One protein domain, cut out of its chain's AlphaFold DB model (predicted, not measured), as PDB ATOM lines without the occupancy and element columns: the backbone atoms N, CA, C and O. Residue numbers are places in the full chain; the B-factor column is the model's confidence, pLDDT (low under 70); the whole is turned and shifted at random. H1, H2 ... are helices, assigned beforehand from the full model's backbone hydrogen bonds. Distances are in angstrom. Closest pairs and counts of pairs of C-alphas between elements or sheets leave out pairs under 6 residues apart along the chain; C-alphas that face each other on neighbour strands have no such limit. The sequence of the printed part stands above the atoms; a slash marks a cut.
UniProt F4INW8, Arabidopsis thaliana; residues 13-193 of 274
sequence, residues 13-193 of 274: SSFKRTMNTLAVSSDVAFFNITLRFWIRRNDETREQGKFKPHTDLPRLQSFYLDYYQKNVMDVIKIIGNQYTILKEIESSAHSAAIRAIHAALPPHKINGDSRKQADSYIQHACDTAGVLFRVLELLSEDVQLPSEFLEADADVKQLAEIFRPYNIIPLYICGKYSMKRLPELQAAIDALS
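Overview. This is residues 13 to 193 of the 274 residues of a protein of Arabidopsis thaliana (UniProt F4INW8). Three long helices, H3, H6 and H7, form an up-and-down bundle, with H6 in the middle of the whole, and the hairpin of H4 and H5 caps one end of it, H5 crossing the ends of H3 and H6. H1 and H2 run loosely alongside H6, and a long unnamed stretch, residues 163 to 182, leads away to H8, which is apart from the other helices. The printed part has 181 residues with eight named helices, H1 to H8 in chain order, and no named strand; the class is all helix. It is only just compact, close to loose, with a radius of gyration of the C-alphas of 18.6 A and spans of 57 by 42 by 30 A.

Arrangement. H3, residues 53 to 79, touches H6, residues 114 to 139, at a shallow tilt of 23 degrees, opposite ways; the closest C-alphas, of Asn 71 and Ala 125, are 5.9 A apart. H7, residues 147 to 162, forms a helical hairpin with H6 at 33 degrees, only just short of steep; the closest C-alphas are those of Cys 126 and Val 156, 5.4 A. H3 and H7 only just touch, with 3 pairs of C-alphas within 8 A, the closest Val 72 and Val 156, 6.8 A. H5, residues 91 to 104, touches H6 about perpendicular, at 85 degrees, with Ile 98 and Arg 115 closest, their C-alphas 6.2 A apart. H5 touches residues 75 to 79 of H3, with the C-alphas of Ile 79 and Ala 97 closest, 5.1 A. H4, residues 81 to 87, forms a helical hairpin with H5; the closest C-alphas are those of Gln 82 and Ala 93, 5.8 A. H2, residues 26 to 41, is close to H6 but not clearly touching, with Val 28 and Thr 128 closest, their C-alphas 5.8 A apart. H1, residues 13 to 21, is likewise close to H6, with the C-alphas of Met 19 and Val 131 closest, 7.7 A. H8, residues 183 to 192, touches no helix. Every O i to N i+4 pair is within hydrogen-bond range in H1, H2, H4, H6, H7 and H8; H3 has 18 of 23 and H5 9 of 10.

Along the chain. H1 begins at C-alpha 13, (222.233, 130.889, 181.429). H3 spans 36.8 A and has a kink of 27 degrees near residue 69; H6 spans 37.8 A. H8 ends at C-alpha 192, (216.957, 145.071, 142.963).

Size, cuts and confidence. The C-alphas farthest apart, of Glu 47 and Ala 191, are 58.5 A apart. The printed part has no cut; the links H2 to H3 and H7 to H8 are long. Mean pLDDT of the printed part is 70.2, with residues 13 to 51 and 165 to 182 among those under 70.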
ATOM      1  N   SER A  13     221.504 130.524 182.649       51.81
ATOM      2  CA  SER A  13     222.233 130.889 181.429       51.81
ATOM      3  C   SER A  13     221.505 130.432 180.160       51.81
ATOM      4  O   SER A  13     221.400 131.214 179.208       51.81
ATOM      5  N   SER A  14     220.928 129.222 180.177       53.36
ATOM      6  CA  SER A  14     220.056 128.694 179.118       53.36
ATOM      7  C   SER A  14     218.881 129.644 178.881       53.36
ATOM      8  O   SER A  14     218.674 130.138 177.772       53.36
ATOM      9  N   PHE A  15     218.215 130.022 179.973       51.04
ATOM     10  CA  PHE A  15     217.089 130.946 179.975       51.04
ATOM     11  C   PHE A  15     217.442 132.316 179.374       51.04
ATOM     12  O   PHE A  15     216.754 132.810 178.476       51.04
ATOM     13  N   LYS A  16     218.554 132.921 179.820       53.41
ATOM     14  CA  LYS A  16     219.055 134.200 179.283       53.41
ATOM     15  C   LYS A  16     219.327 134.111 177.781       53.41
ATOM     16  O   LYS A  16     219.010 135.048 177.048       53.41
ATOM     17  N   ARG A  17     219.902 132.996 177.318       54.79
ATOM     18  CA  ARG A  17     220.203 132.778 175.898       54.79
ATOM     19  C   ARG A  17     218.920 132.696 175.074       54.79
ATOM     20  O   ARG A  17     218.834 133.377 174.058       54.79
ATOM     21  N   THR A  18     217.915 131.952 175.538       51.99
ATOM     22  CA  THR A  18     216.604 131.864 174.877       51.99
ATOM     23  C   THR A  18     215.931 133.235 174.793       51.99
ATOM     24  O   THR A  18     215.550 133.650 173.703       51.99
ATOM     25  N   MET A  19     215.883 133.995 175.892       49.78
ATOM     26  CA  MET A  19     215.271 135.334 175.926       49.78
ATOM     27  C   MET A  19     215.909 136.330 174.950       49.78
ATOM     28  O   MET A  19     215.206 137.144 174.359       49.78
ATOM     29  N   ASN A  20     217.228 136.268 174.747       50.72
ATOM     30  CA  ASN A  20     217.926 137.155 173.811       50.72
ATOM     31  C   ASN A  20     217.627 136.843 172.334       50.72
ATOM     32  O   ASN A  20     217.857 137.695 171.481       50.72
ATOM     33  N   THR A  21     217.131 135.641 172.024       48.34
ATOM     34  CA  THR A  21     216.768 135.251 170.648       48.34
ATOM     35  C   THR A  21     215.337 135.617 170.257       48.34
ATOM     36  O   THR A  21     214.976 135.494 169.086       48.34
ATOM     37  N   LEU A  22     214.515 136.048 171.217       48.00
ATOM     38  CA  LEU A  22     213.092 136.309 171.016       48.00
ATOM     39  C   LEU A  22     212.872 137.755 170.542       48.00
ATOM     40  O   LEU A  22     213.577 138.675 170.957       48.00
ATOM     41  N   ALA A  23     211.943 137.920 169.599       50.89
ATOM     42  CA  ALA A  23     211.773 139.115 168.774       50.89
ATOM     43  C   ALA A  23     211.586 140.411 169.588       50.89
ATOM     44  O   ALA A  23     210.904 140.441 170.606       50.89
ATOM     45  N   VAL A  24     212.214 141.492 169.115       49.36
ATOM     46  CA  VAL A  24     212.423 142.764 169.831       49.36
ATOM     47  C   VAL A  24     211.226 143.706 169.680       49.36
ATOM     48  O   VAL A  24     211.353 144.808 169.148       49.36
ATOM     49  N   SER A  25     210.037 143.285 170.092       50.81
ATOM     50  CA  SER A  25     208.932 144.237 170.197       50.81
ATOM     51  C   SER A  25     209.001 145.068 171.476       50.81
ATOM     52  O   SER A  25     209.744 144.720 172.393       50.81
ATOM     53  N   SER A  26     208.237 146.163 171.565       54.74
ATOM     54  CA  SER A  26     208.180 146.991 172.778       54.74
ATOM     55  C   SER A  26     207.713 146.196 173.991       54.74
ATOM     56  O   SER A  26     208.306 146.331 175.058       54.74
ATOM     57  N   ASP A  27     206.715 145.326 173.830       52.71
ATOM     58  CA  ASP A  27     206.162 144.580 174.959       52.71
ATOM     59  C   ASP A  27     207.044 143.384 175.305       52.71
ATOM     60  O   ASP A  27     207.219 143.102 176.485       52.71
ATOM     61  N   VAL A  28     207.690 142.732 174.327       53.37
ATOM     62  CA  VAL A  28     208.728 141.728 174.612       53.37
ATOM     63  C   VAL A  28     209.938 142.392 175.253       53.37
ATOM     64  O   VAL A  28     210.514 141.821 176.171       53.37
ATOM     65  N   ALA A  29     210.325 143.602 174.845       57.60
ATOM     66  CA  ALA A  29     211.395 144.358 175.485       57.60
ATOM     67  C   ALA A  29     211.008 144.743 176.916       57.60
ATOM     68  O   ALA A  29     211.806 144.533 177.825       57.60
ATOM     69  N   PHE A  30     209.786 145.230 177.139       57.09
ATOM     70  CA  PHE A  30     209.273 145.565 178.464       57.09
ATOM     71  C   PHE A  30     209.152 144.325 179.348       57.09
ATOM     72  O   PHE A  30     209.584 144.346 180.501       57.09
ATOM     73  N   PHE A  31     208.645 143.218 178.806       61.88
ATOM     74  CA  PHE A  31     208.591 141.933 179.484       61.88
ATOM     75  C   PHE A  31     209.997 141.426 179.795       61.88
ATOM     76  O   PHE A  31     210.271 141.074 180.931       61.88
ATOM     77  N   ASN A  32     210.925 141.461 178.839       58.04
ATOM     78  CA  ASN A  32     212.317 141.063 179.029       58.04
ATOM     79  C   ASN A  32     213.002 141.944 180.084       58.04
ATOM     80  O   ASN A  32     213.703 141.428 180.947       58.04
ATOM     81  N   ILE A  33     212.765 143.257 180.082       61.40
ATOM     82  CA  ILE A  33     213.243 144.182 181.116       61.40
ATOM     83  C   ILE A  33     212.646 143.809 182.476       61.40
ATOM     84  O   ILE A  33     213.391 143.636 183.439       61.40
ATOM     85  N   THR A  34     211.327 143.631 182.555       60.65
ATOM     86  CA  THR A  34     210.606 143.265 183.783       60.65
ATOM     87  C   THR A  34     211.097 141.930 184.327       60.65
ATOM     88  O   THR A  34     211.391 141.811 185.513       60.65
ATOM     89  N   LEU A  35     211.287 140.948 183.450       62.04
ATOM     90  CA  LEU A  35     211.794 139.622 183.757       62.04
ATOM     91  C   LEU A  35     213.259 139.674 184.184       62.04
ATOM     92  O   LEU A  35     213.617 139.040 185.168       62.04
ATOM     93  N   ARG A  36     214.112 140.475 183.534       63.00
ATOM     94  CA  ARG A  36     215.494 140.712 183.985       63.00
ATOM     95  C   ARG A  36     215.531 141.369 185.357       63.00
ATOM     96  O   ARG A  36     216.333 140.958 186.191       63.00
ATOM     97  N   PHE A  37     214.690 142.373 185.606       63.54
ATOM     98  CA  PHE A  37     214.586 143.008 186.919       63.54
ATOM     99  C   PHE A  37     214.093 142.029 187.974       63.54
ATOM    100  O   PHE A  37     214.623 142.015 189.084       63.54
ATOM    101  N   TRP A  38     213.117 141.196 187.627       61.82
ATOM    102  CA  TRP A  38     212.594 140.167 188.505       61.82
ATOM    103  C   TRP A  38     213.650 139.091 188.793       61.82
ATOM    104  O   TRP A  38     213.907 138.825 189.961       61.82
ATOM    105  N   ILE A  39     214.361 138.571 187.786       61.68
ATOM    106  CA  ILE A  39     215.487 137.636 187.967       61.68
ATOM    107  C   ILE A  39     216.572 138.276 188.832       61.68
ATOM    108  O   ILE A  39     217.044 137.652 189.764       61.68
ATOM    109  N   ARG A  40     216.939 139.539 188.583       62.09
ATOM    110  CA  ARG A  40     217.956 140.255 189.373       62.09
ATOM    111  C   ARG A  40     217.522 140.507 190.821       62.09
ATOM    112  O   ARG A  40     218.366 140.603 191.711       62.09
ATOM    113  N   ARG A  41     216.223 140.688 191.070       60.70
ATOM    114  CA  ARG A  41     215.668 140.792 192.430       60.70
ATOM    115  C   ARG A  41     215.626 139.439 193.132       60.70
ATOM    116  O   ARG A  41     215.804 139.416 194.342       60.70
ATOM    117  N   ASN A  42     215.433 138.362 192.379       52.87
ATOM    118  CA  ASN A  42     215.363 136.986 192.867       52.87
ATOM    119  C   ASN A  42     216.670 136.198 192.663       52.87
ATOM    120  O   ASN A  42     216.659 134.975 192.733       52.87
ATOM    121  N   ASP A  43     217.772 136.901 192.391       60.34
ATOM    122  CA  ASP A  43     219.107 136.336 192.214       60.34
ATOM    123  C   ASP A  43     219.597 135.789 193.557       60.34
ATOM    124  O   ASP A  43     219.676 136.537 194.534       60.34
ATOM    125  N   GLU A  44     219.935 134.499 193.584       54.41
ATOM    126  CA  GLU A  44     220.305 133.747 194.790       54.41
ATOM    127  C   GLU A  44     221.559 134.280 195.488       54.41
ATOM    128  O   GLU A  44     221.785 133.997 196.665       54.41
ATOM    129  N   THR A  45     222.358 135.096 194.794       58.21
ATOM    130  CA  THR A  45     223.496 135.810 195.391       58.21
ATOM    131  C   THR A  45     223.073 136.918 196.363       58.21
ATOM    132  O   THR A  45     223.906 137.439 197.106       58.21
ATOM    133  N   ARG A  46     221.788 137.291 196.390       52.18
ATOM    134  CA  ARG A  46     221.213 138.258 197.332       52.18
ATOM    135  C   ARG A  46     220.426 137.509 198.402       52.18
ATOM    136  O   ARG A  46     219.553 136.717 198.074       52.18
ATOM    137  N   GLU A  47     220.654 137.820 199.681       53.60
ATOM    138  CA  GLU A  47     220.022 137.126 200.825       53.60
ATOM    139  C   GLU A  47     218.487 137.008 200.734       53.60
ATOM    140  O   GLU A  47     217.905 136.046 201.235       53.60
ATOM    141  N   GLN A  48     217.824 137.963 200.072       54.85
ATOM    142  CA  GLN A  48     216.367 137.983 199.887       54.85
ATOM    143  C   GLN A  48     215.891 137.494 198.512       54.85
ATOM    144  O   GLN A  48     214.687 137.321 198.310       54.85
ATOM    145  N   GLY A  49     216.804 137.293 197.563       57.57
ATOM    146  CA  GLY A  49     216.479 136.918 196.200       57.57
ATOM    147  C   GLY A  49     216.394 135.410 196.062       57.57
ATOM    148  O   GLY A  49     217.376 134.766 195.733       57.57
ATOM    149  N   LYS A  50     215.231 134.821 196.325       63.94
ATOM    150  CA  LYS A  50     214.989 133.420 195.968       63.94
ATOM    151  C   LYS A  50     213.676 133.339 195.230       63.94
ATOM    152  O   LYS A  50     212.661 133.778 195.771       63.94
ATOM    153  N   PHE A  51     213.701 132.755 194.033       67.46
ATOM    154  CA  PHE A  51     212.479 132.290 193.395       67.46
ATOM    155  C   PHE A  51     211.742 131.387 194.381       67.46
ATOM    156  O   PHE A  51     212.316 130.436 194.915       67.46
ATOM    157  N   LYS A  52     210.482 131.708 194.654       71.06
ATOM    158  CA  LYS A  52     209.615 130.937 195.540       71.06
ATOM    159  C   LYS A  52     208.579 130.243 194.668       71.06
ATOM    160  O   LYS A  52     207.554 130.858 194.369       71.06
ATOM    161  N   PRO A  53     208.783 128.969 194.284       70.40
ATOM    162  CA  PRO A  53     207.876 128.264 193.380       70.40
ATOM    163  C   PRO A  53     206.416 128.334 193.836       70.40
ATOM    164  O   PRO A  53     205.528 128.564 193.030       70.40
ATOM    165  N   HIS A  54     206.161 128.247 195.143       72.25
ATOM    166  CA  HIS A  54     204.808 128.266 195.704       72.25
ATOM    167  C   HIS A  54     204.080 129.618 195.611       72.25
ATOM    168  O   HIS A  54     202.859 129.646 195.728       72.25
ATOM    169  N   THR A  55     204.791 130.735 195.426       75.97
ATOM    170  CA  THR A  55     204.173 132.073 195.329       75.97
ATOM    171  C   THR A  55     204.360 132.708 193.962       75.97
ATOM    172  O   THR A  55     203.451 133.361 193.454       75.97
ATOM    173  N   ASP A  56     205.533 132.531 193.366       75.29
ATOM    174  CA  ASP A  56     205.911 133.210 192.136       75.29
ATOM    175  C   ASP A  56     205.388 132.479 190.901       75.29
ATOM    176  O   ASP A  56     204.927 133.133 189.966       75.29
ATOM    177  N   LEU A  57     205.392 131.138 190.905       80.05
ATOM    178  CA  LEU A  57     204.881 130.363 189.774       80.05
ATOM    179  C   LEU A  57     203.374 130.587 189.560       80.05
ATOM    180  O   LEU A  57     203.013 130.940 188.438       80.05
ATOM    181  N   PRO A  58     202.499 130.528 190.591       82.50
ATOM    182  CA  PRO A  58     201.081 130.854 190.416       82.50
ATOM    183  C   PRO A  58     200.834 132.280 189.905       82.50
ATOM    184  O   PRO A  58     199.913 132.518 189.122       82.50
ATOM    185  N   ARG A  59     201.670 133.247 190.312       80.03
ATOM    186  CA  ARG A  59     201.581 134.632 189.822       80.03
ATOM    187  C   ARG A  59     201.949 134.739 188.346       80.03
ATOM    188  O   ARG A  59     201.244 135.417 187.604       80.03
ATOM    189  N   LEU A  60     203.017 134.067 187.918       80.28
ATOM    190  CA  LEU A  60     203.414 134.023 186.509       80.28
ATOM    191  C   LEU A  60     202.373 133.294 185.652       80.28
ATOM    192  O   LEU A  60     202.049 133.763 184.564       80.28
ATOM    193  N   GLN A  61     201.812 132.196 186.160       86.19
ATOM    194  CA  GLN A  61     200.721 131.461 185.514       86.19
ATOM    195  C   GLN A  61     199.492 132.357 185.315       86.19
ATOM    196  O   GLN A  61     198.980 132.463 184.203       86.19
ATOM    197  N   SER A  62     199.076 133.071 186.366       85.74
ATOM    198  CA  SER A  62     197.951 134.016 186.302       85.74
ATOM    199  C   SER A  62     198.212 135.150 185.309       85.74
ATOM    200  O   SER A  62     197.325 135.529 184.551       85.74
ATOM    201  N   PHE A  63     199.439 135.678 185.285       84.53
ATOM    202  CA  PHE A  63     199.836 136.725 184.348       84.53
ATOM    203  C   PHE A  63     199.780 136.253 182.890       84.53
ATOM    204  O   PHE A  63     199.272 136.974 182.035       84.53
ATOM    205  N   TYR A  64     200.272 135.045 182.601       86.23
ATOM    206  CA  TYR A  64     200.191 134.469 181.259       86.23
ATOM    207  C   TYR A  64     198.745 134.301 180.796       86.23
ATOM    208  O   TYR A  64     198.426 134.725 179.689       86.23
ATOM    209  N   LEU A  65     197.874 133.728 181.634       89.00
ATOM    210  CA  LEU A  65     196.469 133.528 181.276       89.00
ATOM    211  C   LEU A  65     195.749 134.859 181.043       89.00
ATOM    212  O   LEU A  65     195.039 134.995 180.051       89.00
ATOM    213  N   ASP A  66     195.983 135.865 181.892       87.15
ATOM    214  CA  ASP A  66     195.433 137.212 181.691       87.15
ATOM    215  C   ASP A  66     195.914 137.830 180.368       87.15
ATOM    216  O   ASP A  66     195.122 138.395 179.607       87.15
ATOM    217  N   TYR A  67     197.202 137.670 180.050       86.23
ATOM    218  CA  TYR A  67     197.772 138.147 178.795       86.23
ATOM    219  C   TYR A  67     197.177 137.425 177.577       86.23
ATOM    220  O   TYR A  67     196.753 138.085 176.624       86.23
ATOM    221  N   TYR A  68     197.135 136.090 177.607       89.30
ATOM    222  CA  TYR A  68     196.533 135.258 176.565       89.30
ATOM    223  C   TYR A  68     195.068 135.642 176.354       89.30
ATOM    224  O   TYR A  68     194.657 135.888 175.217       89.30
ATOM    225  N   GLN A  69     194.303 135.809 177.436       89.67
ATOM    226  CA  GLN A  69     192.898 136.180 177.358       89.67
ATOM    227  C   GLN A  69     192.711 137.529 176.649       89.67
ATOM    228  O   GLN A  69     191.965 137.611 175.674       89.67
ATOM    229  N   LYS A  70     193.428 138.566 177.097       86.14
ATOM    230  CA  LYS A  70     193.270 139.951 176.613       86.14
ATOM    231  C   LYS A  70     193.819 140.210 175.213       86.14
ATOM    232  O   LYS A  70     193.394 141.158 174.552       86.14
ATOM    233  N   ASN A  71     194.822 139.447 174.783       84.83
ATOM    234  CA  ASN A  71     195.566 139.768 173.562       84.83
ATOM    235  C   ASN A  71     195.416 138.721 172.460       84.83
ATOM    236  O   ASN A  71     195.526 139.081 171.292       84.83
ATOM    237  N   VAL A  72     195.144 137.462 172.810       89.48
ATOM    238  CA  VAL A  72     195.023 136.358 171.848       89.48
ATOM    239  C   VAL A  72     193.574 135.897 171.759       89.48
ATOM    240  O   VAL A  72     192.980 135.954 170.683       89.48
ATOM    241  N   MET A  73     192.955 135.530 172.883       88.26
ATOM    242  CA  MET A  73     191.565 135.067 172.865       88.26
ATOM    243  C   MET A  73     190.577 136.147 172.475       88.26
ATOM    244  O   MET A  73     189.618 135.857 171.766       88.26
ATOM    245  N   ASP A  74     190.796 137.389 172.891       86.24
ATOM    246  CA  ASP A  74     189.941 138.491 172.458       86.24
ATOM    247  C   ASP A  74     190.017 138.694 170.937       86.24
ATOM    248  O   ASP A  74     188.987 138.911 170.303       86.24
ATOM    249  N   VAL A  75     191.193 138.510 170.319       87.15
ATOM    250  CA  VAL A  75     191.326 138.518 168.851       87.15
ATOM    251  C   VAL A  75     190.535 137.371 168.235       87.15
ATOM    252  O   VAL A  75     189.750 137.617 167.323       87.15
ATOM    253  N   ILE A  76     190.689 136.146 168.754       87.69
ATOM    254  CA  ILE A  76     189.953 134.960 168.283       87.69
ATOM    255  C   ILE A  76     188.436 135.185 168.381       87.69
ATOM    256  O   ILE A  76     187.704 134.894 167.436       87.69
ATOM    257  N   LYS A  77     187.955 135.777 169.481       88.28
ATOM    258  CA  LYS A  77     186.540 136.129 169.670       88.28
ATOM    259  C   LYS A  77     186.060 137.171 168.660       88.28
ATOM    260  O   LYS A  77     184.954 137.033 168.147       88.28
ATOM    261  N   ILE A  78     186.875 138.183 168.356       85.37
ATOM    262  CA  ILE A  78     186.538 139.230 167.379       85.37
ATOM    263  C   ILE A  78     186.362 138.645 165.974       85.37
ATOM    264  O   ILE A  78     185.410 138.992 165.276       85.37
ATOM    265  N   ILE A  79     187.269 137.764 165.545       83.71
ATOM    266  CA  ILE A  79     187.176 137.138 164.217       83.71
ATOM    267  C   ILE A  79     186.107 136.033 164.182       83.71
ATOM    268  O   ILE A  79     185.555 135.745 163.118       83.71
ATOM    269  N   GLY A  80     185.770 135.452 165.338       83.07
ATOM    270  CA  GLY A  80     184.651 134.533 165.520       83.07
ATOM    271  C   GLY A  80     184.680 133.385 164.515       83.07
ATOM    272  O   GLY A  80     185.691 132.703 164.361       83.07
ATOM    273  N   ASN A  81     183.585 133.208 163.771       75.70
ATOM    274  CA  ASN A  81     183.452 132.150 162.762       75.70
ATOM    275  C   ASN A  81     184.525 132.214 161.661       75.70
ATOM    276  O   ASN A  81     184.855 131.183 161.074       75.70
ATOM    277  N   GLN A  82     185.096 133.396 161.389       73.26
ATOM    278  CA  GLN A  82     186.191 133.523 160.424       73.26
ATOM    279  C   GLN A  82     187.438 132.779 160.896       73.26
ATOM    280  O   GLN A  82     188.202 132.330 160.053       73.26
ATOM    281  N   TYR A  83     187.644 132.600 162.207       77.20
ATOM    282  CA  TYR A  83     188.770 131.819 162.717       77.20
ATOM    283  C   TYR A  83     188.718 130.376 162.222       77.20
ATOM    284  O   TYR A  83     189.714 129.870 161.718       77.20
ATOM    285  N   THR A  84     187.552 129.732 162.315       74.59
ATOM    286  CA  THR A  84     187.361 128.351 161.855       74.59
ATOM    287  C   THR A  84     187.610 128.239 160.354       74.59
ATOM    288  O   THR A  84     188.357 127.368 159.929       74.59
ATOM    289  N   ILE A  85     187.083 129.179 159.566       73.09
ATOM    290  CA  ILE A  85     187.289 129.221 158.108       73.09
ATOM    291  C   ILE A  85     188.767 129.475 157.764       73.09
ATOM    292  O   ILE A  85     189.322 128.882 156.842       73.09
ATOM    293  N   LEU A  86     189.445 130.331 158.530       72.79
ATOM    294  CA  LEU A  86     190.865 130.626 158.353       72.79
ATOM    295  C   LEU A  86     191.768 129.430 158.648       72.79
ATOM    296  O   LEU A  86     192.823 129.315 158.025       72.79
ATOM    297  N   LYS A  87     191.351 128.522 159.540       69.96
ATOM    298  CA  LYS A  87     192.030 127.232 159.725       69.96
ATOM    299  C   LYS A  87     191.959 126.361 158.461       69.96
ATOM    300  O   LYS A  87     192.843 125.533 158.272       69.96
ATOM    301  N   GLU A  88     190.955 126.564 157.603       69.60
ATOM    302  CA  GLU A  88     190.643 125.730 156.430       69.60
ATOM    303  C   GLU A  88     191.137 126.292 155.075       69.60
ATOM    304  O   GLU A  88     191.014 125.612 154.062       69.60
ATOM    305  N   ILE A  89     191.838 127.440 155.052       60.36
ATOM    306  CA  ILE A  89     192.558 128.009 153.881       60.36
ATOM    307  C   ILE A  89     191.678 128.830 152.902       60.36
ATOM    308  O   ILE A  89     191.808 128.729 151.683       60.36
ATOM    309  N   GLU A  90     190.838 129.750 153.397       61.59
ATOM    310  CA  GLU A  90     190.232 130.789 152.537       61.59
ATOM    311  C   GLU A  90     190.873 132.178 152.718       61.59
ATOM    312  O   GLU A  90     190.768 132.830 153.757       61.59
ATOM    313  N   SER A  91     191.501 132.695 151.655       65.18
ATOM    314  CA  SER A  91     192.099 134.046 151.628       65.18
ATOM    315  C   SER A  91     191.059 135.176 151.774       65.18
ATOM    316  O   SER A  91     191.353 136.249 152.314       65.18
ATOM    317  N   SER A  92     189.818 134.944 151.335       66.09
ATOM    318  CA  SER A  92     188.694 135.881 151.485       66.09
ATOM    319  C   SER A  92     188.380 136.152 152.962       66.09
ATOM    320  O   SER A  92     188.220 137.317 153.353       66.09
ATOM    321  N   ALA A  93     188.380 135.099 153.786       72.52
ATOM    322  CA  ALA A  93     188.148 135.161 155.225       72.52
ATOM    323  C   ALA A  93     189.205 136.012 155.937       72.52
ATOM    324  O   ALA A  93     188.887 136.762 156.859       72.52
ATOM    325  N   HIS A  94     190.448 136.008 155.442       76.01
ATOM    326  CA  HIS A  94     191.538 136.799 156.020       76.01
ATOM    327  C   HIS A  94     191.252 138.298 155.928       76.01
ATOM    328  O   HIS A  94     191.366 139.034 156.905       76.01
ATOM    329  N   SER A  95     190.770 138.760 154.773       74.96
ATOM    330  CA  SER A  95     190.396 140.168 154.609       74.96
ATOM    331  C   SER A  95     189.208 140.570 155.487       74.96
ATOM    332  O   SER A  95     189.164 141.703 155.967       74.96
ATOM    333  N   ALA A  96     188.243 139.670 155.698       78.80
ATOM    334  CA  ALA A  96     187.112 139.913 156.590       78.80
ATOM    335  C   ALA A  96     187.546 139.965 158.064       78.80
ATOM    336  O   ALA A  96     187.162 140.895 158.772       78.80
ATOM    337  N   ALA A  97     188.402 139.034 158.489       81.42
ATOM    338  CA  ALA A  97     188.974 138.991 159.829       81.42
ATOM    339  C   ALA A  97     189.745 140.276 160.162       81.42
ATOM    340  O   ALA A  97     189.494 140.895 161.192       81.42
ATOM    341  N   ILE A  98     190.601 140.749 159.251       79.13
ATOM    342  CA  ILE A  98     191.353 141.999 159.431       79.13
ATOM    343  C   ILE A  98     190.425 143.209 159.592       79.13
ATOM    344  O   ILE A  98     190.659 144.060 160.450       79.13
ATOM    345  N   ARG A  99     189.340 143.283 158.808       79.39
ATOM    346  CA  ARG A  99     188.340 144.353 158.965       79.39
ATOM    347  C   ARG A  99     187.635 144.287 160.320       79.39
ATOM    348  O   ARG A  99     187.437 145.331 160.931       79.39
ATOM    349  N   ALA A 100     187.282 143.089 160.790       82.61
ATOM    350  CA  ALA A 100     186.658 142.905 162.100       82.61
ATOM    351  C   ALA A 100     187.595 143.338 163.239       82.61
ATOM    352  O   ALA A 100     187.182 144.078 164.129       82.61
ATOM    353  N   ILE A 101     188.873 142.958 163.164       81.77
ATOM    354  CA  ILE A 101     189.907 143.343 164.134       81.77
ATOM    355  C   ILE A 101     190.060 144.861 164.197       81.77
ATOM    356  O   ILE A 101     190.036 145.435 165.284       81.77
ATOM    357  N   HIS A 102     190.152 145.521 163.044       75.07
ATOM    358  CA  HIS A 102     190.261 146.976 162.985       75.07
ATOM    359  C   HIS A 102     189.015 147.689 163.532       75.07
ATOM    360  O   HIS A 102     189.122 148.768 164.105       75.07
ATOM    361  N   ALA A 103     187.824 147.118 163.341       79.93
ATOM    362  CA  ALA A 103     186.587 147.703 163.851       79.93
ATOM    363  C   ALA A 103     186.434 147.543 165.373       79.93
ATOM    364  O   ALA A 103     185.829 148.397 166.017       79.93
ATOM    365  N   ALA A 104     186.954 146.451 165.940       82.24
ATOM    366  CA  ALA A 104     186.777 146.124 167.350       82.24
ATOM    367  C   ALA A 104     187.902 146.651 168.254       82.24
ATOM    368  O   ALA A 104     187.651 146.961 169.420       82.24
ATOM    369  N   LEU A 105     189.141 146.729 167.757       75.36
ATOM    370  CA  LEU A 105     190.270 147.161 168.575       75.36
ATOM    371  C   LEU A 105     190.388 148.693 168.627       75.36
ATOM    372  O   LEU A 105     190.188 149.370 167.619       75.36
ATOM    373  N   PRO A 106     190.754 149.261 169.790       69.48
ATOM    374  CA  PRO A 106     190.971 150.694 169.919       69.48
ATOM    375  C   PRO A 106     192.054 151.212 168.957       69.48
ATOM    376  O   PRO A 106     193.074 150.539 168.779       69.48
ATOM    377  N   PRO A 107     191.928 152.446 168.434       65.03
ATOM    378  CA  PRO A 107     192.882 153.000 167.471       65.03
ATOM    379  C   PRO A 107     194.309 153.092 168.026       65.03
ATOM    380  O   PRO A 107     195.265 152.838 167.312       65.03
ATOM    381  N   HIS A 108     194.499 153.316 169.331       64.60
ATOM    382  CA  HIS A 108     195.849 153.317 169.918       64.60
ATOM    383  C   HIS A 108     196.590 151.970 169.784       64.60
ATOM    384  O   HIS A 108     197.812 151.950 169.903       64.60
ATOM    385  N   LYS A 109     195.876 150.859 169.536       62.64
ATOM    386  CA  LYS A 109     196.476 149.556 169.209       62.64
ATOM    387  C   LYS A 109     196.764 149.392 167.708       62.64
ATOM    388  O   LYS A 109     197.620 148.586 167.358       62.64
ATOM    389  N   ILE A 110     196.051 150.116 166.836       60.44
ATOM    390  CA  ILE A 110     196.112 150.021 165.366       60.44
ATOM    391  C   ILE A 110     195.936 151.433 164.759       60.44
ATOM    392  O   ILE A 110     194.814 151.913 164.618       60.44
ATOM    393  N   ASN A 111     197.027 152.105 164.373       53.60
ATOM    394  CA  ASN A 111     197.034 153.486 163.859       53.60
ATOM    395  C   ASN A 111     197.547 153.565 162.402       53.60
ATOM    396  O   ASN A 111     198.750 153.687 162.177       53.60
ATOM    397  N   GLY A 112     196.680 153.544 161.380       57.98
ATOM    398  CA  GLY A 112     197.067 153.767 159.966       57.98
ATOM    399  C   GLY A 112     196.701 152.618 159.015       57.98
ATOM    400  O   GLY A 112     195.600 152.092 159.111       57.98
ATOM    401  N   ASP A 113     197.593 152.250 158.075       58.08
ATOM    402  CA  ASP A 113     197.359 151.187 157.067       58.08
ATOM    403  C   ASP A 113     196.891 149.880 157.743       58.08
ATOM    404  O   ASP A 113     197.657 149.220 158.456       58.08
ATOM    405  N   SER A 114     195.607 149.555 157.551       63.27
ATOM    406  CA  SER A 114     194.817 148.724 158.466       63.27
ATOM    407  C   SER A 114     195.243 147.261 158.489       63.27
ATOM    408  O   SER A 114     195.167 146.613 159.531       63.27
ATOM    409  N   ARG A 115     195.701 146.722 157.350       61.93
ATOM    410  CA  ARG A 115     196.094 145.308 157.253       61.93
ATOM    411  C   ARG A 115     197.439 145.057 157.923       61.93
ATOM    412  O   ARG A 115     197.523 144.222 158.814       61.93
ATOM    413  N   LYS A 116     198.462 145.834 157.553       64.31
ATOM    414  CA  LYS A 116     199.834 145.649 158.058       64.31
ATOM    415  C   LYS A 116     199.908 145.726 159.582       64.31
ATOM    416  O   LYS A 116     200.698 145.016 160.192       64.31
ATOM    417  N   GLN A 117     199.101 146.588 160.193       67.00
ATOM    418  CA  GLN A 117     199.121 146.775 161.642       67.00
ATOM    419  C   GLN A 117     198.313 145.738 162.403       67.00
ATOM    420  O   GLN A 117     198.759 145.330 163.468       67.00
ATOM    421  N   ALA A 118     197.183 145.272 161.864       72.39
ATOM    422  CA  ALA A 118     196.470 144.146 162.455       72.39
ATOM    423  C   ALA A 118     197.347 142.883 162.434       72.39
ATOM    424  O   ALA A 118     197.529 142.268 163.481       72.39
ATOM    425  N   ASP A 119     197.984 142.570 161.300       74.32
ATOM    426  CA  ASP A 119     198.933 141.451 161.198       74.32
ATOM    427  C   ASP A 119     200.091 141.615 162.191       74.32
ATOM    428  O   ASP A 119     200.416 140.698 162.945       74.32
ATOM    429  N   SER A 120     200.680 142.815 162.247       72.40
ATOM    430  CA  SER A 120     201.766 143.121 163.180       72.40
ATOM    431  C   SER A 120     201.335 142.984 164.640       72.40
ATOM    432  O   SER A 120     202.115 142.470 165.436       72.40
ATOM    433  N   TYR A 121     200.132 143.433 165.006       76.23
ATOM    434  CA  TYR A 121     199.594 143.325 166.362       76.23
ATOM    435  C   TYR A 121     199.350 141.864 166.754       76.23
ATOM    436  O   TYR A 121     199.716 141.452 167.853       76.23
ATOM    437  N   ILE A 122     198.771 141.063 165.855       81.08
ATOM    438  CA  ILE A 122     198.504 139.643 166.109       81.08
ATOM    439  C   ILE A 122     199.817 138.879 166.254       81.08
ATOM    440  O   ILE A 122     200.006 138.172 167.243       81.08
ATOM    441  N   GLN A 123     200.749 139.063 165.316       78.42
ATOM    442  CA  GLN A 123     202.058 138.421 165.382       78.42
ATOM    443  C   GLN A 123     202.780 138.794 166.677       78.42
ATOM    444  O   GLN A 123     203.326 137.933 167.360       78.42
ATOM    445  N   HIS A 124     202.724 140.071 167.045       74.57
ATOM    446  CA  HIS A 124     203.278 140.580 168.284       74.57
ATOM    447  C   HIS A 124     202.670 139.912 169.528       74.57
ATOM    448  O   HIS A 124     203.394 139.487 170.438       74.57
ATOM    449  N   ALA A 125     201.338 139.819 169.578       82.11
ATOM    450  CA  ALA A 125     200.622 139.183 170.672       82.11
ATOM    451  C   ALA A 125     201.016 137.705 170.801       82.11
ATOM    452  O   ALA A 125     201.341 137.260 171.904       82.11
ATOM    453  N   CYS A 126     201.064 136.983 169.678       86.17
ATOM    454  CA  CYS A 126     201.451 135.578 169.634       86.17
ATOM    455  C   CYS A 126     202.916 135.349 170.019       86.17
ATOM    456  O   CYS A 126     203.197 134.458 170.816       86.17
ATOM    457  N   ASP A 127     203.844 136.158 169.502       78.94
ATOM    458  CA  ASP A 127     205.266 136.057 169.837       78.94
ATOM    459  C   ASP A 127     205.460 136.230 171.346       78.94
ATOM    460  O   ASP A 127     206.093 135.398 171.994       78.94
ATOM    461  N   THR A 128     204.849 137.269 171.921       77.49
ATOM    462  CA  THR A 128     204.919 137.540 173.362       77.49
ATOM    463  C   THR A 128     204.316 136.396 174.177       77.49
ATOM    464  O   THR A 128     204.946 135.934 175.128       77.49
ATOM    465  N   ALA A 129     203.136 135.898 173.796       85.56
ATOM    466  CA  ALA A 129     202.503 134.764 174.466       85.56
ATOM    467  C   ALA A 129     203.391 133.508 174.412       85.56
ATOM    468  O   ALA A 129     203.591 132.863 175.439       85.56
ATOM    469  N   GLY A 130     204.009 133.217 173.264       84.75
ATOM    470  CA  GLY A 130     204.940 132.097 173.119       84.75
ATOM    471  C   GLY A 130     206.181 132.229 174.008       84.75
ATOM    472  O   GLY A 130     206.631 131.242 174.594       84.75
ATOM    473  N   VAL A 131     206.719 133.446 174.178       76.63
ATOM    474  CA  VAL A 131     207.802 133.697 175.145       76.63
ATOM    475  C   VAL A 131     207.337 133.402 176.566       76.63
ATOM    476  O   VAL A 131     208.013 132.670 177.287       76.63
ATOM    477  N   LEU A 132     206.197 133.963 176.970       81.52
ATOM    478  CA  LEU A 132     205.650 133.780 178.314       81.52
ATOM    479  C   LEU A 132     205.408 132.302 178.627       81.52
ATOM    480  O   LEU A 132     205.812 131.825 179.687       81.52
ATOM    481  N   PHE A 133     204.817 131.573 177.681       86.58
ATOM    482  CA  PHE A 133     204.599 130.141 177.807       86.58
ATOM    483  C   PHE A 133     205.923 129.387 177.963       86.58
ATOM    484  O   PHE A 133     206.060 128.571 178.869       86.58
ATOM    485  N   ARG A 134     206.948 129.716 177.165       83.01
ATOM    486  CA  ARG A 134     208.271 129.086 177.286       83.01
ATOM    487  C   ARG A 134     208.923 129.339 178.647       83.01
ATOM    488  O   ARG A 134     209.580 128.453 179.187       83.01
ATOM    489  N   VAL A 135     208.757 130.537 179.203       77.74
ATOM    490  CA  VAL A 135     209.229 130.858 180.558       77.74
ATOM    491  C   VAL A 135     208.513 129.986 181.590       77.74
ATOM    492  O   VAL A 135     209.167 129.431 182.470       77.74
ATOM    493  N   LEU A 136     207.195 129.829 181.466       83.17
ATOM    494  CA  LEU A 136     206.406 128.968 182.348       83.17
ATOM    495  C   LEU A 136     206.788 127.496 182.233       83.17
ATOM    496  O   LEU A 136     206.933 126.842 183.261       83.17
ATOM    497  N   GLU A 137     206.987 126.994 181.017       83.61
ATOM    498  CA  GLU A 137     207.430 125.625 180.743       83.61
ATOM    499  C   GLU A 137     208.746 125.323 181.474       83.61
ATOM    500  O   GLU A 137     208.822 124.366 182.238       83.61
ATOM    501  N   LEU A 138     209.741 126.209 181.348       77.22
ATOM    502  CA  LEU A 138     211.047 126.058 182.004       77.22
ATOM    503  C   LEU A 138     210.979 126.149 183.535       77.22
ATOM    504  O   LEU A 138     211.779 125.534 184.241       77.22
ATOM    505  N   LEU A 139     210.051 126.939 184.079       74.59
ATOM    506  CA  LEU A 139     209.860 127.032 185.530       74.59
ATOM    507  C   LEU A 139     209.065 125.840 186.078       74.59
ATOM    508  O   LEU A 139     209.294 125.438 187.219       74.59
ATOM    509  N   SER A 140     208.204 125.242 185.257       78.94
ATOM    510  CA  SER A 140     207.294 124.159 185.638       78.94
ATOM    511  C   SER A 140     207.837 122.760 185.325       78.94
ATOM    512  O   SER A 140     207.079 121.811 185.397       78.94
ATOM    513  N   GLU A 141     209.124 122.576 185.010       69.74
ATOM    514  CA  GLU A 141     209.655 121.242 184.647       69.74
ATOM    515  C   GLU A 141     209.342 120.130 185.676       69.74
ATOM    516  O   GLU A 141     209.109 118.989 185.285       69.74
ATOM    517  N   ASP A 142     209.245 120.464 186.970       67.80
ATOM    518  CA  ASP A 142     208.900 119.510 188.041       67.80
ATOM    519  C   ASP A 142     207.384 119.428 188.333       67.80
ATOM    520  O   ASP A 142     206.936 118.584 189.110       67.80
ATOM    521  N   VAL A 143     206.577 120.322 187.754       70.28
ATOM    522  CA  VAL A 143     205.133 120.453 187.999       70.28
ATOM    523  C   VAL A 143     204.414 120.447 186.659       70.28
ATOM    524  O   VAL A 143     204.446 121.430 185.928       70.28
ATOM    525  N   GLN A 144     203.720 119.353 186.346       76.53
ATOM    526  CA  GLN A 144     202.970 119.247 185.097       76.53
ATOM    527  C   GLN A 144     202.050 120.464 184.912       76.53
ATOM    528  O   GLN A 144     201.192 120.741 185.755       76.53
ATOM    529  N   LEU A 145     202.252 121.201 183.815       82.94
ATOM    530  CA  LEU A 145     201.406 122.340 183.479       82.94
ATOM    531  C   LEU A 145     199.964 121.854 183.260       82.94
ATOM    532  O   LEU A 145     199.765 120.845 182.576       82.94
ATOM    533  N   PRO A 146     198.958 122.554 183.812       85.23
ATOM    534  CA  PRO A 146     197.560 122.233 183.551       85.23
ATOM    535  C   PRO A 146     197.240 122.259 182.050       85.23
ATOM    536  O   PRO A 146     197.842 123.026 181.294       85.23
ATOM    537  N   SER A 147     196.270 121.447 181.622       87.09
ATOM    538  CA  SER A 147     195.883 121.322 180.208       87.09
ATOM    539  C   SER A 147     195.489 122.658 179.575       87.09
ATOM    540  O   SER A 147     195.826 122.899 178.422       87.09
ATOM    541  N   GLU A 148     194.882 123.554 180.354       90.54
ATOM    542  CA  GLU A 148     194.509 124.914 179.942       90.54
ATOM    543  C   GLU A 148     195.687 125.697 179.334       90.54
ATOM    544  O   GLU A 148     195.527 126.398 178.339       90.54
ATOM    545  N   PHE A 149     196.901 125.540 179.874       88.59
ATOM    546  CA  PHE A 149     198.085 126.231 179.352       88.59
ATOM    547  C   PHE A 149     198.546 125.646 178.017       88.59
ATOM    548  O   PHE A 149     199.006 126.389 177.151       88.59
ATOM    549  N   LEU A 150     198.428 124.323 177.859       90.38
ATOM    550  CA  LEU A 150     198.793 123.620 176.628       90.38
ATOM    551  C   LEU A 150     197.814 123.947 175.497       90.38
ATOM    552  O   LEU A 150     198.236 124.148 174.362       90.38
ATOM    553  N   GLU A 151     196.521 124.038 175.813       91.37
ATOM    554  CA  GLU A 151     195.480 124.468 174.876       91.37
ATOM    555  C   GLU A 151     195.692 125.927 174.454       91.37
ATOM    556  O   GLU A 151     195.723 126.222 173.258       91.37
ATOM    557  N   ALA A 152     195.965 126.820 175.413       91.68
ATOM    558  CA  ALA A 152     196.273 128.217 175.121       91.68
ATOM    559  C   ALA A 152     197.499 128.377 174.203       91.68
ATOM    560  O   ALA A 152     197.465 129.151 173.245       91.68
ATOM    561  N   ASP A 153     198.581 127.634 174.454       91.51
ATOM    562  CA  ASP A 153     199.774 127.661 173.596       91.51
ATOM    563  C   ASP A 153     199.507 127.069 172.199       91.51
ATOM    564  O   ASP A 153     200.029 127.569 171.197       91.51
ATOM    565  N   ALA A 154     198.650 126.048 172.097       91.32
ATOM    566  CA  ALA A 154     198.222 125.511 170.809       91.32
ATOM    567  C   ALA A 154     197.451 126.558 169.984       91.32
ATOM    568  O   ALA A 154     197.757 126.748 168.801       91.32
ATOM    569  N   ASP A 155     196.525 127.290 170.609       90.64
ATOM    570  CA  ASP A 155     195.787 128.381 169.963       90.64
ATOM    571  C   ASP A 155     196.715 129.513 169.510       90.64
ATOM    572  O   ASP A 155     196.587 130.009 168.386       90.64
ATOM    573  N   VAL A 156     197.684 129.892 170.352       90.09
ATOM    574  CA  VAL A 156     198.710 130.897 170.028       90.09
ATOM    575  C   VAL A 156     199.499 130.480 168.790       90.09
ATOM    576  O   VAL A 156     199.633 131.264 167.847       90.09
ATOM    577  N   LYS A 157     199.999 129.239 168.760       89.95
ATOM    578  CA  LYS A 157     200.750 128.699 167.617       89.95
ATOM    579  C   LYS A 157     199.908 128.682 166.350       89.95
ATOM    580  O   LYS A 157     200.399 129.052 165.285       89.95
ATOM    581  N   GLN A 158     198.642 128.291 166.459       88.02
ATOM    582  CA  GLN A 158     197.736 128.247 165.320       88.02
ATOM    583  C   GLN A 158     197.401 129.646 164.791       88.02
ATOM    584  O   GLN A 158     197.417 129.863 163.580       88.02
ATOM    585  N   LEU A 159     197.134 130.608 165.675       87.70
ATOM    586  CA  LEU A 159     196.868 131.989 165.279       87.70
ATOM    587  C   LEU A 159     198.103 132.626 164.622       87.70
ATOM    588  O   LEU A 159     197.971 133.288 163.593       87.70
ATOM    589  N   ALA A 160     199.297 132.375 165.166       85.07
ATOM    590  CA  ALA A 160     200.561 132.813 164.574       85.07
ATOM    591  C   ALA A 160     200.795 132.226 163.173       85.07
ATOM    592  O   ALA A 160     201.370 132.890 162.314       85.07
ATOM    593  N   GLU A 161     200.349 130.992 162.930       82.97
ATOM    594  CA  GLU A 161     200.453 130.354 161.618       82.97
ATOM    595  C   GLU A 161     199.533 131.015 160.588       82.97
ATOM    596  O   GLU A 161     199.969 131.334 159.482       82.97
ATOM    597  N   ILE A 162     198.274 131.258 160.966       78.95
ATOM    598  CA  ILE A 162     197.253 131.868 160.099       78.95
ATOM    599  C   ILE A 162     197.651 133.287 159.686       78.95
ATOM    600  O   ILE A 162     197.497 133.668 158.526       78.95
ATOM    601  N   PHE A 163     198.149 134.073 160.640       77.36
ATOM    602  CA  PHE A 163     198.548 135.464 160.423       77.36
ATOM    603  C   PHE A 163     200.049 135.611 160.181       77.36
ATOM    604  O   PHE A 163     200.602 136.702 160.333       77.36
ATOM    605  N   ARG A 164     200.717 134.524 159.772       72.71
ATOM    606  CA  ARG A 164     202.133 134.571 159.433       72.71
ATOM    607  C   ARG A 164     202.347 135.650 158.364       72.71
ATOM    608  O   ARG A 164     201.748 135.566 157.288       72.71
ATOM    609  N   PRO A 165     203.239 136.628 158.595       62.61
ATOM    610  CA  PRO A 165     203.497 137.664 157.611       62.61
ATOM    611  C   PRO A 165     204.168 137.045 156.381       62.61
ATOM    612  O   PRO A 165     205.361 136.730 156.387       62.61
ATOM    613  N   TYR A 166     203.413 136.896 155.292       56.40
ATOM    614  CA  TYR A 166     203.993 136.668 153.973       56.40
ATOM    615  C   TYR A 166     204.629 137.977 153.522       56.40
ATOM    616  O   TYR A 166     203.988 138.846 152.934       56.40
ATOM    617  N   ASN A 167     205.911 138.140 153.837       50.25
ATOM    618  CA  ASN A 167     206.673 139.327 153.475       50.25
ATOM    619  C   ASN A 167     207.017 139.315 151.972       50.25
ATOM    620  O   ASN A 167     208.180 139.182 151.601       50.25
ATOM    621  N   ILE A 168     206.005 139.389 151.096       47.83
ATOM    622  CA  ILE A 168     206.171 139.388 149.627       47.83
ATOM    623  C   ILE A 168     207.117 140.518 149.200       47.83
ATOM    624  O   ILE A 168     207.857 140.377 148.232       47.83
ATOM    625  N   ILE A 169     207.133 141.620 149.955       46.26
ATOM    626  CA  ILE A 169     208.100 142.702 149.801       46.26
ATOM    627  C   ILE A 169     209.182 142.509 150.868       46.26
ATOM    628  O   ILE A 169     208.926 142.796 152.037       46.26
ATOM    629  N   PRO A 170     210.407 142.088 150.517       43.53
ATOM    630  CA  PRO A 170     211.415 141.709 151.502       43.53
ATOM    631  C   PRO A 170     211.974 142.852 152.363       43.53
ATOM    632  O   PRO A 170     212.978 142.660 153.033       43.53
ATOM    633  N   LEU A 171     211.403 144.057 152.365       43.29
ATOM    634  CA  LEU A 171     211.975 145.215 153.062       43.29
ATOM    635  C   LEU A 171     211.938 145.093 154.599       43.29
ATOM    636  O   LEU A 171     212.726 145.760 155.267       43.29
ATOM    637  N   TYR A 172     211.095 144.226 155.173       41.84
ATOM    638  CA  TYR A 172     210.976 144.085 156.633       41.84
ATOM    639  C   TYR A 172     211.842 142.952 157.227       41.84
ATOM    640  O   TYR A 172     211.758 141.792 156.819       41.84
ATOM    641  N   ILE A 173     212.690 143.296 158.206       41.81
ATOM    642  CA  ILE A 173     213.755 142.428 158.762       41.81
ATOM    643  C   ILE A 173     213.363 141.783 160.113       41.81
ATOM    644  O   ILE A 173     214.062 140.902 160.603       41.81
ATOM    645  N   CYS A 174     212.236 142.142 160.732       41.10
ATOM    646  CA  CYS A 174     211.892 141.612 162.057       41.10
ATOM    647  C   CYS A 174     211.077 140.313 161.990       41.10
ATOM    648  O   CYS A 174     209.905 140.335 161.636       41.10
ATOM    649  N   GLY A 175     211.686 139.189 162.379       47.07
ATOM    650  CA  GLY A 175     210.957 137.968 162.743       47.07
ATOM    651  C   GLY A 175     211.604 136.668 162.268       47.07
ATOM    652  O   GLY A 175     212.298 136.618 161.248       47.07
ATOM    653  N   LYS A 176     211.339 135.576 162.997       51.18
ATOM    654  CA  LYS A 176     211.819 134.216 162.676       51.18
ATOM    655  C   LYS A 176     211.395 133.744 161.276       51.18
ATOM    656  O   LYS A 176     212.050 132.873 160.709       51.18
ATOM    657  N   TYR A 177     210.347 134.343 160.719       49.12
ATOM    658  CA  TYR A 177     209.715 133.948 159.462       49.12
ATOM    659  C   TYR A 177     210.027 134.877 158.280       49.12
ATOM    660  O   TYR A 177     209.415 134.735 157.226       49.12
ATOM    661  N   SER A 178     210.963 135.830 158.413       52.09
ATOM    662  CA  SER A 178     211.319 136.692 157.279       52.09
ATOM    663  C   SER A 178     211.865 135.855 156.113       52.09
ATOM    664  O   SER A 178     212.885 135.175 156.249       52.09
ATOM    665  N   MET A 179     211.204 135.936 154.950       54.13
ATOM    666  CA  MET A 179     211.621 135.243 153.723       54.13
ATOM    667  C   MET A 179     213.017 135.666 153.232       54.13
ATOM    668  O   MET A 179     213.628 134.925 152.469       54.13
ATOM    669  N   LYS A 180     213.583 136.779 153.737       49.32
ATOM    670  CA  LYS A 180     214.986 137.178 153.494       49.32
ATOM    671  C   LYS A 180     216.011 136.077 153.795       49.32
ATOM    672  O   LYS A 180     217.139 136.162 153.331       49.32
ATOM    673  N   ARG A 181     215.655 135.070 154.598       59.34
ATOM    674  CA  ARG A 181     216.548 133.946 154.914       59.34
ATOM    675  C   ARG A 181     216.839 133.041 153.717       59.34
ATOM    676  O   ARG A 181     217.811 132.297 153.786       59.34
ATOM    677  N   LEU A 182     216.019 133.078 152.664       65.12
ATOM    678  CA  LEU A 182     216.286 132.334 151.435       65.12
ATOM    679  C   LEU A 182     217.396 133.048 150.643       65.12
ATOM    680  O   LEU A 182     217.201 134.211 150.272       65.12
ATOM    681  N   PRO A 183     218.542 132.394 150.378       72.29
ATOM    682  CA  PRO A 183     219.660 133.001 149.652       72.29
ATOM    683  C   PRO A 183     219.256 133.589 148.295       72.29
ATOM    684  O   PRO A 183     219.754 134.639 147.902       72.29
ATOM    685  N   GLU A 184     218.314 132.949 147.603       72.56
ATOM    686  CA  GLU A 184     217.791 133.373 146.305       72.56
ATOM    687  C   GLU A 184     217.047 134.708 146.407       72.56
ATOM    688  O   GLU A 184     217.212 135.585 145.558       72.56
ATOM    689  N   LEU A 185     216.259 134.892 147.472       66.64
ATOM    690  CA  LEU A 185     215.590 136.164 147.734       66.64
ATOM    691  C   LEU A 185     216.586 137.232 148.162       66.64
ATOM    692  O   LEU A 185     216.431 138.377 147.751       66.64
ATOM    693  N   GLN A 186     217.617 136.884 148.933       68.41
ATOM    694  CA  GLN A 186     218.670 137.835 149.286       68.41
ATOM    695  C   GLN A 186     219.418 138.325 148.038       68.41
ATOM    696  O   GLN A 186     219.553 139.531 147.854       68.41
ATOM    697  N   ALA A 187     219.777 137.421 147.124       69.30
ATOM    698  CA  ALA A 187     220.379 137.779 145.842       69.30
ATOM    699  C   ALA A 187     219.455 138.669 144.990       69.30
ATOM    700  O   ALA A 187     219.912 139.647 144.398       69.30
ATOM    701  N   ALA A 188     218.148 138.376 144.957       66.99
ATOM    702  CA  ALA A 188     217.170 139.210 144.262       66.99
ATOM    703  C   ALA A 188     217.039 140.606 144.898       66.99
ATOM    704  O   ALA A 188     216.982 141.599 144.177       66.99
ATOM    705  N   ILE A 189     217.025 140.701 146.232       64.80
ATOM    706  CA  ILE A 189     217.020 141.980 146.957       64.80
ATOM    707  C   ILE A 189     218.277 142.767 146.638       64.80
ATOM    708  O   ILE A 189     218.158 143.954 146.372       64.80
ATOM    709  N   ASP A 190     219.452 142.142 146.653       66.17
ATOM    710  CA  ASP A 190     220.720 142.824 146.388       66.17
ATOM    711  C   ASP A 190     220.786 143.320 144.934       66.17
ATOM    712  O   ASP A 190     221.212 144.446 144.686       66.17
ATOM    713  N   ALA A 191     220.270 142.536 143.979       66.38
ATOM    714  CA  ALA A 191     220.162 142.936 142.575       66.38
ATOM    715  C   ALA A 191     219.146 144.073 142.345       66.38
ATOM    716  O   ALA A 191     219.384 144.964 141.528       66.38
ATOM    717  N   LEU A 192     218.009 144.047 143.051       59.16
ATOM    718  CA  LEU A 192     216.957 145.071 142.963       59.16
ATOM    719  C   LEU A 192     217.254 146.309 143.808       59.16
ATOM    720  O   LEU A 192     216.736 147.387 143.509       59.16
ATOM    721  N   SER A 193     218.099 146.177 144.830       58.98
ATOM    722  CA  SER A 193     218.688 147.273 145.600       58.98
ATOM    723  C   SER A 193     219.739 147.967 144.738       58.98
ATOM    724  O   SER A 193     220.902 148.108 145.106       58.98
TER     725      SER A 193